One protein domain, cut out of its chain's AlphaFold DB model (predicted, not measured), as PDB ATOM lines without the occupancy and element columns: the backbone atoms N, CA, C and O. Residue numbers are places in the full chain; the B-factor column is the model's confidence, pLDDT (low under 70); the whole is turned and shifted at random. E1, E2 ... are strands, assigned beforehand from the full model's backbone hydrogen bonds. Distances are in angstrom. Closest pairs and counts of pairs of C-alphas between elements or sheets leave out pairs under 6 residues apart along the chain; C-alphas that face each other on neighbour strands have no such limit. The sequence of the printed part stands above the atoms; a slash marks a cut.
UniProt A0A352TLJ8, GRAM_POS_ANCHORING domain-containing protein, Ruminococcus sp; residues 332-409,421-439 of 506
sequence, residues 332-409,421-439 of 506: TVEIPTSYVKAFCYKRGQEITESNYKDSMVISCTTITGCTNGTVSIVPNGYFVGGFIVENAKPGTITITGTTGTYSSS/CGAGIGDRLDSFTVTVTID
ATOM      1  N   THR A 332      29.751 -46.385  17.205       85.50
ATOM      2  CA  THR A 332      29.965 -47.399  18.244       85.50
ATOM      3  C   THR A 332      31.468 -47.548  18.453       85.50
ATOM      4  O   THR A 332      32.183 -47.942  17.532       85.50
ATOM      5  N   VAL A 333      31.955 -47.209  19.646       81.81
ATOM      6  CA  VAL A 333      33.387 -47.099  19.960       81.81
ATOM      7  C   VAL A 333      33.782 -48.171  20.973       81.81
ATOM      8  O   VAL A 333      33.314 -48.158  22.111       81.81
ATOM      9  N   GLU A 334      34.677 -49.078  20.580       87.75
ATOM     10  CA  GLU A 334      35.299 -50.053  21.484       87.75
ATOM     11  C   GLU A 334      36.531 -49.435  22.168       87.75
ATOM     12  O   GLU A 334      37.523 -49.101  21.517       87.75
ATOM     13  N   ILE A 335      36.488 -49.292  23.497       87.12
ATOM     14  CA  ILE A 335      37.572 -48.724  24.309       87.12
ATOM     15  C   ILE A 335      38.185 -49.824  25.199       87.12
ATOM     16  O   ILE A 335      37.547 -50.246  26.169       87.12
ATOM     17  N   PRO A 336      39.415 -50.303  24.925       84.50
ATOM     18  CA  PRO A 336      40.056 -51.364  25.712       84.50
ATOM     19  C   PRO A 336      40.526 -50.906  27.106       84.50
ATOM     20  O   PRO A 336      40.746 -49.712  27.344       84.50
ATOM     21  N   THR A 337      40.766 -51.866  28.017       81.88
ATOM     22  CA  THR A 337      41.246 -51.625  29.403       81.88
ATOM     23  C   THR A 337      42.486 -50.741  29.496       81.88
ATOM     24  O   THR A 337      42.661 -50.033  30.488       81.88
ATOM     25  N   SER A 338      43.341 -50.721  28.471       82.62
ATOM     26  CA  SER A 338      44.567 -49.917  28.438       82.62
ATOM     27  C   SER A 338      44.331 -48.419  28.688       82.62
ATOM     28  O   SER A 338      45.174 -47.792  29.337       82.62
ATOM     29  N   TYR A 339      43.181 -47.868  28.282       85.25
ATOM     30  CA  TYR A 339      42.805 -46.460  28.494       85.25
ATOM     31  C   TYR A 339      42.270 -46.140  29.901       85.25
ATOM     32  O   TYR A 339      42.085 -44.968  30.229       85.25
ATOM     33  N   VAL A 340      42.033 -47.140  30.755       85.25
ATOM     34  CA  VAL A 340      41.534 -46.919  32.121       85.25
ATOM     35  C   VAL A 340      42.638 -46.333  33.005       85.25
ATOM     36  O   VAL A 340      43.723 -46.905  33.120       85.25
ATOM     37  N   LYS A 341      42.356 -45.225  33.688       86.06
ATOM     38  CA  LYS A 341      43.105 -44.747  34.856       86.06
ATOM     39  C   LYS A 341      42.329 -45.114  36.114       86.06
ATOM     40  O   LYS A 341      41.136 -44.837  36.195       86.06
ATOM     41  N   ALA A 342      42.985 -45.727  37.089       81.94
ATOM     42  CA  ALA A 342      42.357 -46.134  38.342       81.94
ATOM     43  C   ALA A 342      42.981 -45.401  39.529       81.94
ATOM     44  O   ALA A 342      44.174 -45.116  39.528       81.94
ATOM     45  N   PHE A 343      42.174 -45.110  40.542       81.56
ATOM     46  CA  PHE A 343      42.547 -44.393  41.753       81.56
ATOM     47  C   PHE A 343      42.173 -45.228  42.973       81.56
ATOM     48  O   PHE A 343      40.998 -45.510  43.223       81.56
ATOM     49  N   CYS A 344      43.198 -45.595  43.737       76.50
ATOM     50  CA  CYS A 344      43.081 -46.428  44.919       76.50
ATOM     51  C   CYS A 344      42.435 -45.649  46.058       76.50
ATOM     52  O   CYS A 344      43.042 -44.704  46.572       76.50
ATOM     53  N   TYR A 345      41.257 -46.070  46.518       72.50
ATOM     54  CA  TYR A 345      40.574 -45.402  47.623       72.50
ATOM     55  C   TYR A 345      41.434 -45.422  48.897       72.50
ATOM     56  O   TYR A 345      41.641 -44.386  49.528       72.50
ATOM     57  N   LYS A 346      42.009 -46.584  49.232       70.50
ATOM     58  CA  LYS A 346      42.804 -46.787  50.457       70.50
ATOM     59  C   LYS A 346      44.129 -46.009  50.492       70.50
ATOM     60  O   LYS A 346      44.721 -45.896  51.562       70.50
ATOM     61  N   ARG A 347      44.601 -45.477  49.355       71.19
ATOM     62  CA  ARG A 347      45.866 -44.717  49.247       71.19
ATOM     63  C   ARG A 347      45.704 -43.286  48.722       71.19
ATOM     64  O   ARG A 347      46.647 -42.512  48.842       71.19
ATOM     65  N   GLY A 348      44.554 -42.930  48.146       72.88
ATOM     66  CA  GLY A 348      44.301 -41.612  47.550       72.88
ATOM     67  C   GLY A 348      45.193 -41.290  46.342       72.88
ATOM     68  O   GLY A 348      45.556 -40.134  46.148       72.88
ATOM     69  N   GLN A 349      45.610 -42.304  45.575       79.00
ATOM     70  CA  GLN A 349      46.645 -42.202  44.532       79.00
ATOM     71  C   GLN A 349      46.256 -42.971  43.258       79.00
ATOM     72  O   GLN A 349      45.555 -43.983  43.345       79.00
ATOM     73  N   GLU A 350      46.731 -42.511  42.093       80.19
ATOM     74  CA  GLU A 350      46.607 -43.235  40.815       80.19
ATOM     75  C   GLU A 350      47.371 -44.570  40.891       80.19
ATOM     76  O   GLU A 350      48.467 -44.649  41.455       80.19
ATOM     77  N   ILE A 351      46.783 -45.632  40.347       75.56
ATOM     78  CA  ILE A 351      47.325 -46.988  40.391       75.56
ATOM     79  C   ILE A 351      48.139 -47.235  39.128       75.56
ATOM     80  O   ILE A 351      47.603 -47.459  38.045       75.56
ATOM     81  N   THR A 352      49.459 -47.219  39.289       69.19
ATOM     82  CA  THR A 352      50.431 -47.429  38.207       69.19
ATOM     83  C   THR A 352      50.892 -48.888  38.082       69.19
ATOM     84  O   THR A 352      51.871 -49.166  37.394       69.19
ATOM     85  N   GLU A 353      50.240 -49.830  38.774       64.00
ATOM     86  CA  GLU A 353      50.520 -51.269  38.664       64.00
ATOM     87  C   GLU A 353      49.990 -51.798  37.319       64.00
ATOM     88  O   GLU A 353      48.792 -51.716  37.046       64.00
ATOM     89  N   SER A 354      50.868 -52.362  36.480       58.19
ATOM     90  CA  SER A 354      50.553 -52.719  35.084       58.19
ATOM     91  C   SER A 354      49.338 -53.634  34.927       58.19
ATOM     92  O   SER A 354      48.553 -53.448  34.004       58.19
ATOM     93  N   ASN A 355      49.167 -54.590  35.844       60.28
ATOM     94  CA  ASN A 355      48.167 -55.654  35.736       60.28
ATOM     95  C   ASN A 355      46.846 -55.318  36.461       60.28
ATOM     96  O   ASN A 355      45.927 -56.136  36.468       60.28
ATOM     97  N   TYR A 356      46.729 -54.133  37.082       68.25
ATOM     98  CA  TYR A 356      45.514 -53.737  37.810       68.25
ATOM     99  C   TYR A 356      44.284 -53.716  36.894       68.25
ATOM    100  O   TYR A 356      43.221 -54.206  37.268       68.25
ATOM    101  N   LYS A 357      44.434 -53.155  35.686       66.00
ATOM    102  CA  LYS A 357      43.320 -52.905  34.754       66.00
ATOM    103  C   LYS A 357      42.646 -54.207  34.321       66.00
ATOM    104  O   LYS A 357      41.425 -54.291  34.288       66.00
ATOM    105  N   ASP A 358      43.457 -55.239  34.107       65.69
ATOM    106  CA  ASP A 358      43.013 -56.580  33.720       65.69
ATOM    107  C   ASP A 358      42.559 -57.430  34.931       65.69
ATOM    108  O   ASP A 358      42.150 -58.576  34.767       65.69
ATOM    109  N   SER A 359      42.604 -56.856  36.143       67.69
ATOM    110  CA  SER A 359      42.150 -57.447  37.415       67.69
ATOM    111  C   SER A 359      40.891 -56.768  37.991       67.69
ATOM    112  O   SER A 359      40.451 -57.113  39.094       67.69
ATOM    113  N   MET A 360      40.303 -55.805  37.268       77.06
ATOM    114  CA  MET A 360      39.056 -55.110  37.627       77.06
ATOM    115  C   MET A 360      37.851 -56.051  37.495       77.06
ATOM    116  O   MET A 360      37.559 -56.534  36.404       77.06
ATOM    117  N   VAL A 361      37.137 -56.318  38.588       73.94
ATOM    118  CA  VAL A 361      36.086 -57.348  38.668       73.94
ATOM    119  C   VAL A 361      34.743 -56.807  38.173       73.94
ATOM    120  O   VAL A 361      34.186 -55.864  38.746       73.94
ATOM    121  N   ILE A 362      34.173 -57.436  37.140       74.25
ATOM    122  CA  ILE A 362      32.961 -56.929  36.473       74.25
ATOM    123  C   ILE A 362      31.738 -56.886  37.400       74.25
ATOM    124  O   ILE A 362      31.012 -55.897  37.405       74.25
ATOM    125  N   SER A 363      31.554 -57.893  38.260       72.19
ATOM    126  CA  SER A 363      30.428 -57.966  39.209       72.19
ATOM    127  C   SER A 363      30.493 -56.945  40.351       72.19
ATOM    128  O   SER A 363      29.551 -56.849  41.134       72.19
ATOM    129  N   CYS A 364      31.589 -56.192  40.459       71.75
ATOM    130  CA  CYS A 364      31.777 -55.098  41.414       71.75
ATOM    131  C   CYS A 364      32.067 -53.763  40.707       71.75
ATOM    132  O   CYS A 364      32.561 -52.833  41.342       71.75
ATOM    133  N   THR A 365      31.811 -53.669  39.398       79.50
ATOM    134  CA  THR A 365      32.016 -52.447  38.612       79.50
ATOM    135  C   THR A 365      30.695 -51.697  38.444       79.50
ATOM    136  O   THR A 365      29.670 -52.282  38.107       79.50
ATOM    137  N   THR A 366      30.699 -50.388  38.689       84.06
ATOM    138  CA  THR A 366      29.532 -49.506  38.539       84.06
ATOM    139  C   THR A 366      29.953 -48.246  37.801       84.06
ATOM    140  O   THR A 366      30.872 -47.553  38.231       84.06
ATOM    141  N   ILE A 367      29.290 -47.939  36.687       88.56
ATOM    142  CA  ILE A 367      29.528 -46.702  35.935       88.56
ATOM    143  C   ILE A 367      28.734 -45.573  36.600       88.56
ATOM    144  O   ILE A 367      27.543 -45.720  36.861       88.56
ATOM    145  N   THR A 368      29.400 -44.452  36.880       86.06
ATOM    146  CA  THR A 368      28.817 -43.266  37.534       86.06
ATOM    147  C   THR A 368      28.533 -42.124  36.562       86.06
ATOM    148  O   THR A 368      27.810 -41.198  36.915       86.06
ATOM    149  N   GLY A 369      29.081 -42.172  35.344       85.06
ATOM    150  CA  GLY A 369      28.761 -41.213  34.288       85.06
ATOM    151  C   GLY A 369      29.570 -41.421  33.009       85.06
ATOM    152  O   GLY A 369      30.678 -41.958  33.049       85.06
ATOM    153  N   CYS A 370      29.017 -40.953  31.892       87.38
ATOM    154  CA  CYS A 370      29.673 -40.837  30.592       87.38
ATOM    155  C   CYS A 370      29.386 -39.439  30.025       87.38
ATOM    156  O   CYS A 370      28.269 -38.948  30.177       87.38
ATOM    157  N   THR A 371      30.362 -38.781  29.392       83.44
ATOM    158  CA  THR A 371      30.167 -37.426  28.831       83.44
ATOM    159  C   THR A 371      29.605 -37.407  27.409       83.44
ATOM    160  O   THR A 371      29.264 -36.336  26.918       83.44
ATOM    161  N   ASN A 372      29.580 -38.549  26.719       77.38
ATOM    162  CA  ASN A 372      29.277 -38.642  25.292       77.38
ATOM    163  C   ASN A 372      28.914 -40.096  24.943       77.38
ATOM    164  O   ASN A 372      29.731 -40.987  25.164       77.38
ATOM    165  N   GLY A 373      27.707 -40.326  24.419       81.62
ATOM    166  CA  GLY A 373      27.186 -41.665  24.124       81.62
ATOM    167  C   GLY A 373      26.808 -42.504  25.357       81.62
ATOM    168  O   GLY A 373      27.122 -42.170  26.505       81.62
ATOM    169  N   THR A 374      26.125 -43.621  25.106       85.75
ATOM    170  CA  THR A 374      25.693 -44.600  26.118       85.75
ATOM    171  C   THR A 374      26.757 -45.681  26.266       85.75
ATOM    172  O   THR A 374      27.158 -46.290  25.281       85.75
ATOM    173  N   VAL A 375      27.214 -45.946  27.491       90.19
ATOM    174  CA  VAL A 375      28.326 -46.872  27.751       90.19
ATOM    175  C   VAL A 375      27.869 -48.196  28.369       90.19
ATOM    176  O   VAL A 375      27.086 -48.222  29.319       90.19
ATOM    177  N   SER A 376      28.424 -49.298  27.870       87.50
ATOM    178  CA  SER A 376      28.297 -50.651  28.421       87.50
ATOM    179  C   SER A 376      29.676 -51.275  28.686       87.50
ATOM    180  O   SER A 376      30.692 -50.836  28.143       87.50
ATOM    181  N   ILE A 377      29.730 -52.283  29.562       86.06
ATOM    182  CA  ILE A 377      30.976 -52.963  29.952       86.06
ATOM    183  C   ILE A 377      31.181 -54.202  29.076       86.06
ATOM    184  O   ILE A 377      30.305 -55.063  29.005       86.06
ATOM    185  N   VAL A 378      32.365 -54.339  28.475       84.19
ATOM    186  CA  VAL A 378      32.774 -55.561  27.767       84.19
ATOM    187  C   VAL A 378      33.305 -56.576  28.788       84.19
ATOM    188  O   VAL A 378      34.260 -56.257  29.500       84.19
ATOM    189  N   PRO A 379      32.746 -57.796  28.888       79.00
ATOM    190  CA  PRO A 379      33.246 -58.823  29.797       79.00
ATOM    191  C   PRO A 379      34.475 -59.554  29.239       79.00
ATOM    192  O   PRO A 379      34.485 -59.999  28.093       79.00
ATOM    193  N   ASN A 380      35.478 -59.774  30.090       76.31
ATOM    194  CA  ASN A 380      36.599 -60.684  29.857       76.31
ATOM    195  C   ASN A 380      36.648 -61.722  30.994       76.31
ATOM    196  O   ASN A 380      37.384 -61.592  31.974       76.31
ATOM    197  N   GLY A 381      35.775 -62.730  30.908       79.38
ATOM    198  CA  GLY A 381      35.554 -63.682  31.999       79.38
ATOM    199  C   GLY A 381      34.951 -62.995  33.229       79.38
ATOM    200  O   GLY A 381      33.864 -62.431  33.150       79.38
ATOM    201  N   TYR A 382      35.659 -63.038  34.361       73.00
ATOM    202  CA  TYR A 382      35.272 -62.336  35.596       73.00
ATOM    203  C   TYR A 382      35.712 -60.862  35.635       73.00
ATOM    204  O   TYR A 382      35.364 -60.144  36.577       73.00
ATOM    205  N   PHE A 383      36.471 -60.405  34.637       79.38
ATOM    206  CA  PHE A 383      37.083 -59.081  34.620       79.38
ATOM    207  C   PHE A 383      36.460 -58.159  33.567       79.38
ATOM    208  O   PHE A 383      35.777 -58.600  32.641       79.38
ATOM    209  N   VAL A 384      36.701 -56.859  33.708       80.31
ATOM    210  CA  VAL A 384      36.426 -55.857  32.674       80.31
ATOM    211  C   VAL A 384      37.419 -56.059  31.524       80.31
ATOM    212  O   VAL A 384      38.625 -56.036  31.738       80.31
ATOM    213  N   GLY A 385      36.921 -56.268  30.305       78.31
ATOM    214  CA  GLY A 385      37.716 -56.328  29.068       78.31
ATOM    215  C   GLY A 385      37.802 -54.993  28.320       78.31
ATOM    216  O   GLY A 385      38.653 -54.819  27.450       78.31
ATOM    217  N   GLY A 386      36.941 -54.041  28.671       86.00
ATOM    218  CA  GLY A 386      36.843 -52.727  28.046       86.00
ATOM    219  C   GLY A 386      35.431 -52.165  28.170       86.00
ATOM    220  O   GLY A 386      34.629 -52.635  28.981       86.00
ATOM    221  N   PHE A 387      35.123 -51.181  27.333       90.44
ATOM    222  CA  PHE A 387      33.821 -50.526  27.253       90.44
ATOM    223  C   PHE A 387      33.385 -50.407  25.792       90.44
ATOM    224  O   PHE A 387      34.214 -50.139  24.926       90.44
ATOM    225  N   ILE A 388      32.091 -50.574  25.528       88.75
ATOM    226  CA  ILE A 388      31.469 -50.170  24.262       88.75
ATOM    227  C   ILE A 388      30.694 -48.890  24.544       88.75
ATOM    228  O   ILE A 388      29.887 -48.856  25.474       88.75
ATOM    229  N   VAL A 389      30.937 -47.848  23.754       86.25
ATOM    230  CA  VAL A 389      30.171 -46.599  23.800       86.25
ATOM    231  C   VAL A 389      29.370 -46.476  22.514       86.25
ATOM    232  O   VAL A 389      29.942 -46.339  21.436       86.25
ATOM    233  N   GLU A 390      28.053 -46.560  22.624       86.44
ATOM    234  CA  GLU A 390      27.106 -46.401  21.523       86.44
ATOM    235  C   GLU A 390      26.668 -44.940  21.400       86.44
ATOM    236  O   GLU A 390      26.661 -44.191  22.379       86.44
ATOM    237  N   ASN A 391      26.266 -44.532  20.196       78.56
ATOM    238  CA  ASN A 391      25.809 -43.173  19.891       78.56
ATOM    239  C   ASN A 391      26.852 -42.067  20.196       78.56
ATOM    240  O   ASN A 391      26.489 -40.925  20.478       78.56
ATOM    241  N   ALA A 392      28.151 -42.391  20.157       75.75
ATOM    242  CA  ALA A 392      29.222 -41.455  20.495       75.75
ATOM    243  C   ALA A 392      29.515 -40.481  19.341       75.75
ATOM    244  O   ALA A 392      29.723 -40.900  18.204       75.75
ATOM    245  N   LYS A 393      29.571 -39.182  19.636       80.50
ATOM    246  CA  LYS A 393      29.835 -38.097  18.671       80.50
ATOM    247  C   LYS A 393      31.335 -37.744  18.623       80.50
ATOM    248  O   LYS A 393      31.987 -37.880  19.660       80.50
ATOM    249  N   PRO A 394      31.895 -37.251  17.499       79.38
ATOM    250  CA  PRO A 394      33.276 -36.765  17.425       79.38
ATOM    251  C   PRO A 394      33.641 -35.815  18.574       79.38
ATOM    252  O   PRO A 394      32.856 -34.942  18.942       79.38
ATOM    253  N   GLY A 395      34.837 -35.979  19.141       76.81
ATOM    254  CA  GLY A 395      35.276 -35.277  20.352       76.81
ATOM    255  C   GLY A 395      35.600 -36.217  21.516       76.81
ATOM    256  O   GLY A 395      35.892 -37.399  21.327       76.81
ATOM    257  N   THR A 396      35.625 -35.679  22.737       86.25
ATOM    258  CA  THR A 396      36.118 -36.398  23.923       86.25
ATOM    259  C   THR A 396      35.017 -37.188  24.634       86.25
ATOM    260  O   THR A 396      33.977 -36.650  25.016       86.25
ATOM    261  N   ILE A 397      35.286 -38.471  24.869       86.62
ATOM    262  CA  ILE A 397      34.494 -39.370  25.708       86.62
ATOM    263  C   ILE A 397      35.241 -39.544  27.033       86.62
ATOM    264  O   ILE A 397      36.372 -40.037  27.050       86.62
ATOM    265  N   THR A 398      34.600 -39.177  28.142       90.38
ATOM    266  CA  THR A 398      35.068 -39.482  29.497       90.38
ATOM    267  C   THR A 398      34.053 -40.376  30.199       90.38
ATOM    268  O   THR A 398      32.897 -39.989  30.357       90.38
ATOM    269  N   ILE A 399      34.491 -41.555  30.644       91.38
ATOM    270  CA  ILE A 399      33.701 -42.505  31.444       91.38
ATOM    271  C   ILE A 399      34.246 -42.477  32.870       91.38
ATOM    272  O   ILE A 399      35.461 -42.510  33.063       91.38
ATOM    273  N   THR A 400      33.374 -42.460  33.875       90.94
ATOM    274  CA  THR A 400      33.750 -42.569  35.295       90.94
ATOM    275  C   THR A 400      32.997 -43.706  35.971       90.94
ATOM    276  O   THR A 400      31.883 -44.046  35.569       90.94
ATOM    277  N   GLY A 401      33.590 -44.290  37.009       88.00
ATOM    278  CA  GLY A 401      32.928 -45.320  37.801       88.00
ATOM    279  C   GLY A 401      33.723 -45.779  39.016       88.00
ATOM    280  O   GLY A 401      34.779 -45.237  39.348       88.00
ATOM    281  N   THR A 402      33.213 -46.819  39.665       85.25
ATOM    282  CA  THR A 402      33.872 -47.564  40.741       85.25
ATOM    283  C   THR A 402      34.049 -49.030  40.358       85.25
ATOM    284  O   THR A 402      33.331 -49.550  39.504       85.25
ATOM    285  N   THR A 403      35.035 -49.701  40.953       79.62
ATOM    286  CA  THR A 403      35.369 -51.100  40.664       79.62
ATOM    287  C   THR A 403      35.930 -51.819  41.893       79.62
ATOM    288  O   THR A 403      36.528 -51.205  42.782       79.62
ATOM    289  N   GLY A 404      35.741 -53.136  41.943       71.62
ATOM    290  CA  GLY A 404      36.467 -54.024  42.849       71.62
ATOM    291  C   GLY A 404      37.655 -54.673  42.139       71.62
ATOM    292  O   GLY A 404      37.645 -54.824  40.920       71.62
ATOM    293  N   THR A 405      38.652 -55.119  42.895       63.81
ATOM    294  CA  THR A 405      39.776 -55.919  42.386       63.81
ATOM    295  C   THR A 405      39.863 -57.256  43.100       63.81
ATOM    296  O   THR A 405      39.495 -57.381  44.269       63.81
ATOM    297  N   TYR A 406      40.351 -58.274  42.391       54.41
ATOM    298  CA  TYR A 406      40.525 -59.607  42.957       54.41
ATOM    299  C   TYR A 406      41.917 -59.759  43.583       54.41
ATOM    300  O   TYR A 406      42.928 -59.528  42.926       54.41
ATOM    301  N   SER A 407      41.979 -60.151  44.859       49.84
ATOM    302  CA  SER A 407      43.223 -60.182  45.643       49.84
ATOM    303  C   SER A 407      43.559 -61.568  46.214       49.84
ATOM    304  O   SER A 407      43.949 -61.690  47.377       49.84
ATOM    305  N   SER A 408      43.406 -62.624  45.413       44.41
ATOM    306  CA  SER A 408      43.923 -63.960  45.733       44.41
ATOM    307  C   SER A 408      44.341 -64.723  44.472       44.41
ATOM    308  O   SER A 408      43.577 -64.860  43.523       44.41
ATOM    309  N   SER A 409      45.565 -65.250  44.470       38.31
ATOM    310  CA  SER A 409      46.021 -66.230  43.485       38.31
ATOM    311  C   SER A 409      46.804 -67.327  44.194       38.31
ATOM    312  O   SER A 409      47.702 -67.035  44.982       38.31
ATOM    313  N   CYS A 421      45.190 -51.994  47.452       53.97
ATOM    314  CA  CYS A 421      44.124 -51.411  46.640       53.97
ATOM    315  C   CYS A 421      43.173 -52.507  46.158       53.97
ATOM    316  O   CYS A 421      43.303 -53.058  45.064       53.97
ATOM    317  N   GLY A 422      42.272 -52.878  47.062       51.09
ATOM    318  CA  GLY A 422      41.207 -53.834  46.814       51.09
ATOM    319  C   GLY A 422      40.218 -53.847  47.964       51.09
ATOM    320  O   GLY A 422      40.586 -53.637  49.129       51.09
ATOM    321  N   ALA A 423      38.952 -54.051  47.627       46.41
ATOM    322  CA  ALA A 423      37.873 -54.122  48.592       46.41
ATOM    323  C   ALA A 423      37.747 -55.553  49.134       46.41
ATOM    324  O   ALA A 423      37.490 -56.490  48.379       46.41
ATOM    325  N   GLY A 424      37.878 -55.726  50.452       50.38
ATOM    326  CA  GLY A 424      37.235 -56.854  51.118       50.38
ATOM    327  C   GLY A 424      35.712 -56.720  51.016       50.38
ATOM    328  O   GLY A 424      35.189 -55.650  50.698       50.38
ATOM    329  N   ILE A 425      34.972 -57.791  51.302       40.94
ATOM    330  CA  ILE A 425      33.503 -57.743  51.297       40.94
ATOM    331  C   ILE A 425      33.039 -56.754  52.386       40.94
ATOM    332  O   ILE A 425      33.114 -57.063  53.573       40.94
ATOM    333  N   GLY A 426      32.597 -55.560  51.969       46.06
ATOM    334  CA  GLY A 426      32.207 -54.441  52.841       46.06
ATOM    335  C   GLY A 426      33.109 -53.194  52.788       46.06
ATOM    336  O   GLY A 426      32.760 -52.182  53.392       46.06
ATOM    337  N   ASP A 427      34.238 -53.223  52.074       55.66
ATOM    338  CA  ASP A 427      35.099 -52.046  51.862       55.66
ATOM    339  C   ASP A 427      34.548 -51.083  50.790       55.66
ATOM    340  O   ASP A 427      33.817 -51.477  49.878       55.66
ATOM    341  N   ARG A 428      34.983 -49.814  50.833       62.31
ATOM    342  CA  ARG A 428      34.795 -48.874  49.714       62.31
ATOM    343  C   ARG A 428      35.617 -49.314  48.498       62.31
ATOM    344  O   ARG A 428      36.815 -49.564  48.617       62.31
ATOM    345  N   LEU A 429      34.949 -49.337  47.347       72.00
ATOM    346  CA  LEU A 429      35.519 -49.622  46.030       72.00
ATOM    347  C   LEU A 429      36.557 -48.570  45.604       72.00
ATOM    348  O   LEU A 429      36.488 -47.407  46.018       72.00
ATOM    349  N   ASP A 430      37.472 -48.980  44.728       78.69
ATOM    350  CA  ASP A 430      38.364 -48.065  44.014       78.69
ATOM    351  C   ASP A 430      37.585 -47.338  42.904       78.69
ATOM    352  O   ASP A 430      36.558 -47.822  42.422       78.69
ATOM    353  N   SER A 431      38.060 -46.165  42.492       85.56
ATOM    354  CA  SER A 431      37.435 -45.356  41.432       85.56
ATOM    355  C   SER A 431      38.241 -45.412  40.139       85.56
ATOM    356  O   SER A 431      39.466 -45.486  40.193       85.56
ATOM    357  N   PHE A 432      37.590 -45.322  38.981       87.44
ATOM    358  CA  PHE A 432      38.264 -45.281  37.684       87.44
ATOM    359  C   PHE A 432      37.733 -44.169  36.773       87.44
ATOM    360  O   PHE A 432      36.614 -43.671  36.918       87.44
ATOM    361  N   THR A 433      38.566 -43.771  35.818       89.31
ATOM    362  CA  THR A 433      38.254 -42.815  34.758       89.31
ATOM    363  C   THR A 433      38.874 -43.295  33.453       89.31
ATOM    364  O   THR A 433      40.038 -43.684  33.417       89.31
ATOM    365  N   VAL A 434      38.106 -43.261  32.373       89.56
ATOM    366  CA  VAL A 434      38.577 -43.474  31.001       89.56
ATOM    367  C   VAL A 434      38.449 -42.147  30.276       89.56
ATOM    368  O   VAL A 434      37.420 -41.491  30.427       89.56
ATOM    369  N   THR A 435      39.441 -41.763  29.478       88.50
ATOM    370  CA  THR A 435      39.346 -40.583  28.609       88.50
ATOM    371  C   THR A 435      39.947 -40.904  27.249       88.50
ATOM    372  O   THR A 435      41.119 -41.267  27.151       88.50
ATOM    373  N   VAL A 436      39.142 -40.764  26.199       85.56
ATOM    374  CA  VAL A 436      39.557 -40.904  24.797       85.56
ATOM    375  C   VAL A 436      38.972 -39.767  23.968       85.56
ATOM    376  O   VAL A 436      37.955 -39.187  24.335       85.56
ATOM    377  N   THR A 437      39.590 -39.471  22.829       84.38
ATOM    378  CA  THR A 437      39.028 -38.566  21.820       84.38
ATOM    379  C   THR A 437      38.814 -39.356  20.539       84.38
ATOM    380  O   THR A 437      39.732 -40.062  20.113       84.38
ATOM    381  N   ILE A 438      37.623 -39.248  19.949       81.69
ATOM    382  CA  ILE A 438      37.303 -39.822  18.638       81.69
ATOM    383  C   ILE A 438      37.258 -38.750  17.546       81.69
ATOM    384  O   ILE A 438      36.847 -37.615  17.798       81.69
ATOM    385  N   ASP A 439      37.720 -39.107  16.347       71.81
ATOM    386  CA  ASP A 439      37.730 -38.233  15.171       71.81
ATOM    387  C   ASP A 439      36.380 -38.197  14.426       71.81
ATOM    388  O   ASP A 439      35.403 -38.844  14.803       71.81
TER     389      ASP A 439
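AT A GLANCE: This is residues 332 to 409 and 421 to 439 of the 506 residues of the protein "GRAM_POS_ANCHORING domain-containing protein" of Ruminococcus sp (UniProt A0A352TLJ8). Two antiparallel sheets lie face to face as a sandwich: a strongly twisted four-stranded sheet, in the order E2, E7, E6, E3, and a smaller three-stranded one, in the order E1, E5, E4. Their strands cross at 32 degrees, and a long loop, residues 345 to 359, leads from E2 to E3. The printed part has 97 residues, with seven named strands, E1 to E7 along the chain, and no named helix; the class is all strand. It is compact, with a radius of gyration of the C-alphas of 13.1 A, and spans 39 by 28 by 23 A.

HOW THE PARTS SIT: In the larger sheet the inner strands E7, residues 430 to 438, and E6, residues 395 to 405, are antiparallel, with N 432 and O 401 within hydrogen-bond range at 2.8 A. Edge strand E2, residues 340 to 344, is antiparallel to E7, with N 341 and O 433 at 2.8 A. Edge strand E3, residues 360 to 370, is antiparallel to E6, with N 366 and O 402 at 2.9 A, and bends by 99 degrees at residue 363. In the other sheet E4, residues 374 to 380, and E5, residues 383 to 392, form a hairpin, with N 376 and O 388 at 2.8 A. E1, residues 332 to 336, is antiparallel to E5, with N 333 and O 389 at 2.8 A. The closest C-alphas of E3 and E5 are those of Val 361 and Phe 383, 4.5 A apart.

IN THESE COORDINATES: E1 begins at C-alpha 332 (29.965, -47.399, 18.244) and E7 ends at C-alpha 438 (37.303, -39.822, 18.638). E6 measures 30.5 A, E7 26.7 A and E5 23.9 A.

THE WHOLE: Residues 410 to 420 are not printed; C-alphas 409 and 421 are 15.3 A apart. The link E2 to E3 is long. Confidence is under 70 at residues 352 to 359, 405 to 409 and 421 to 428.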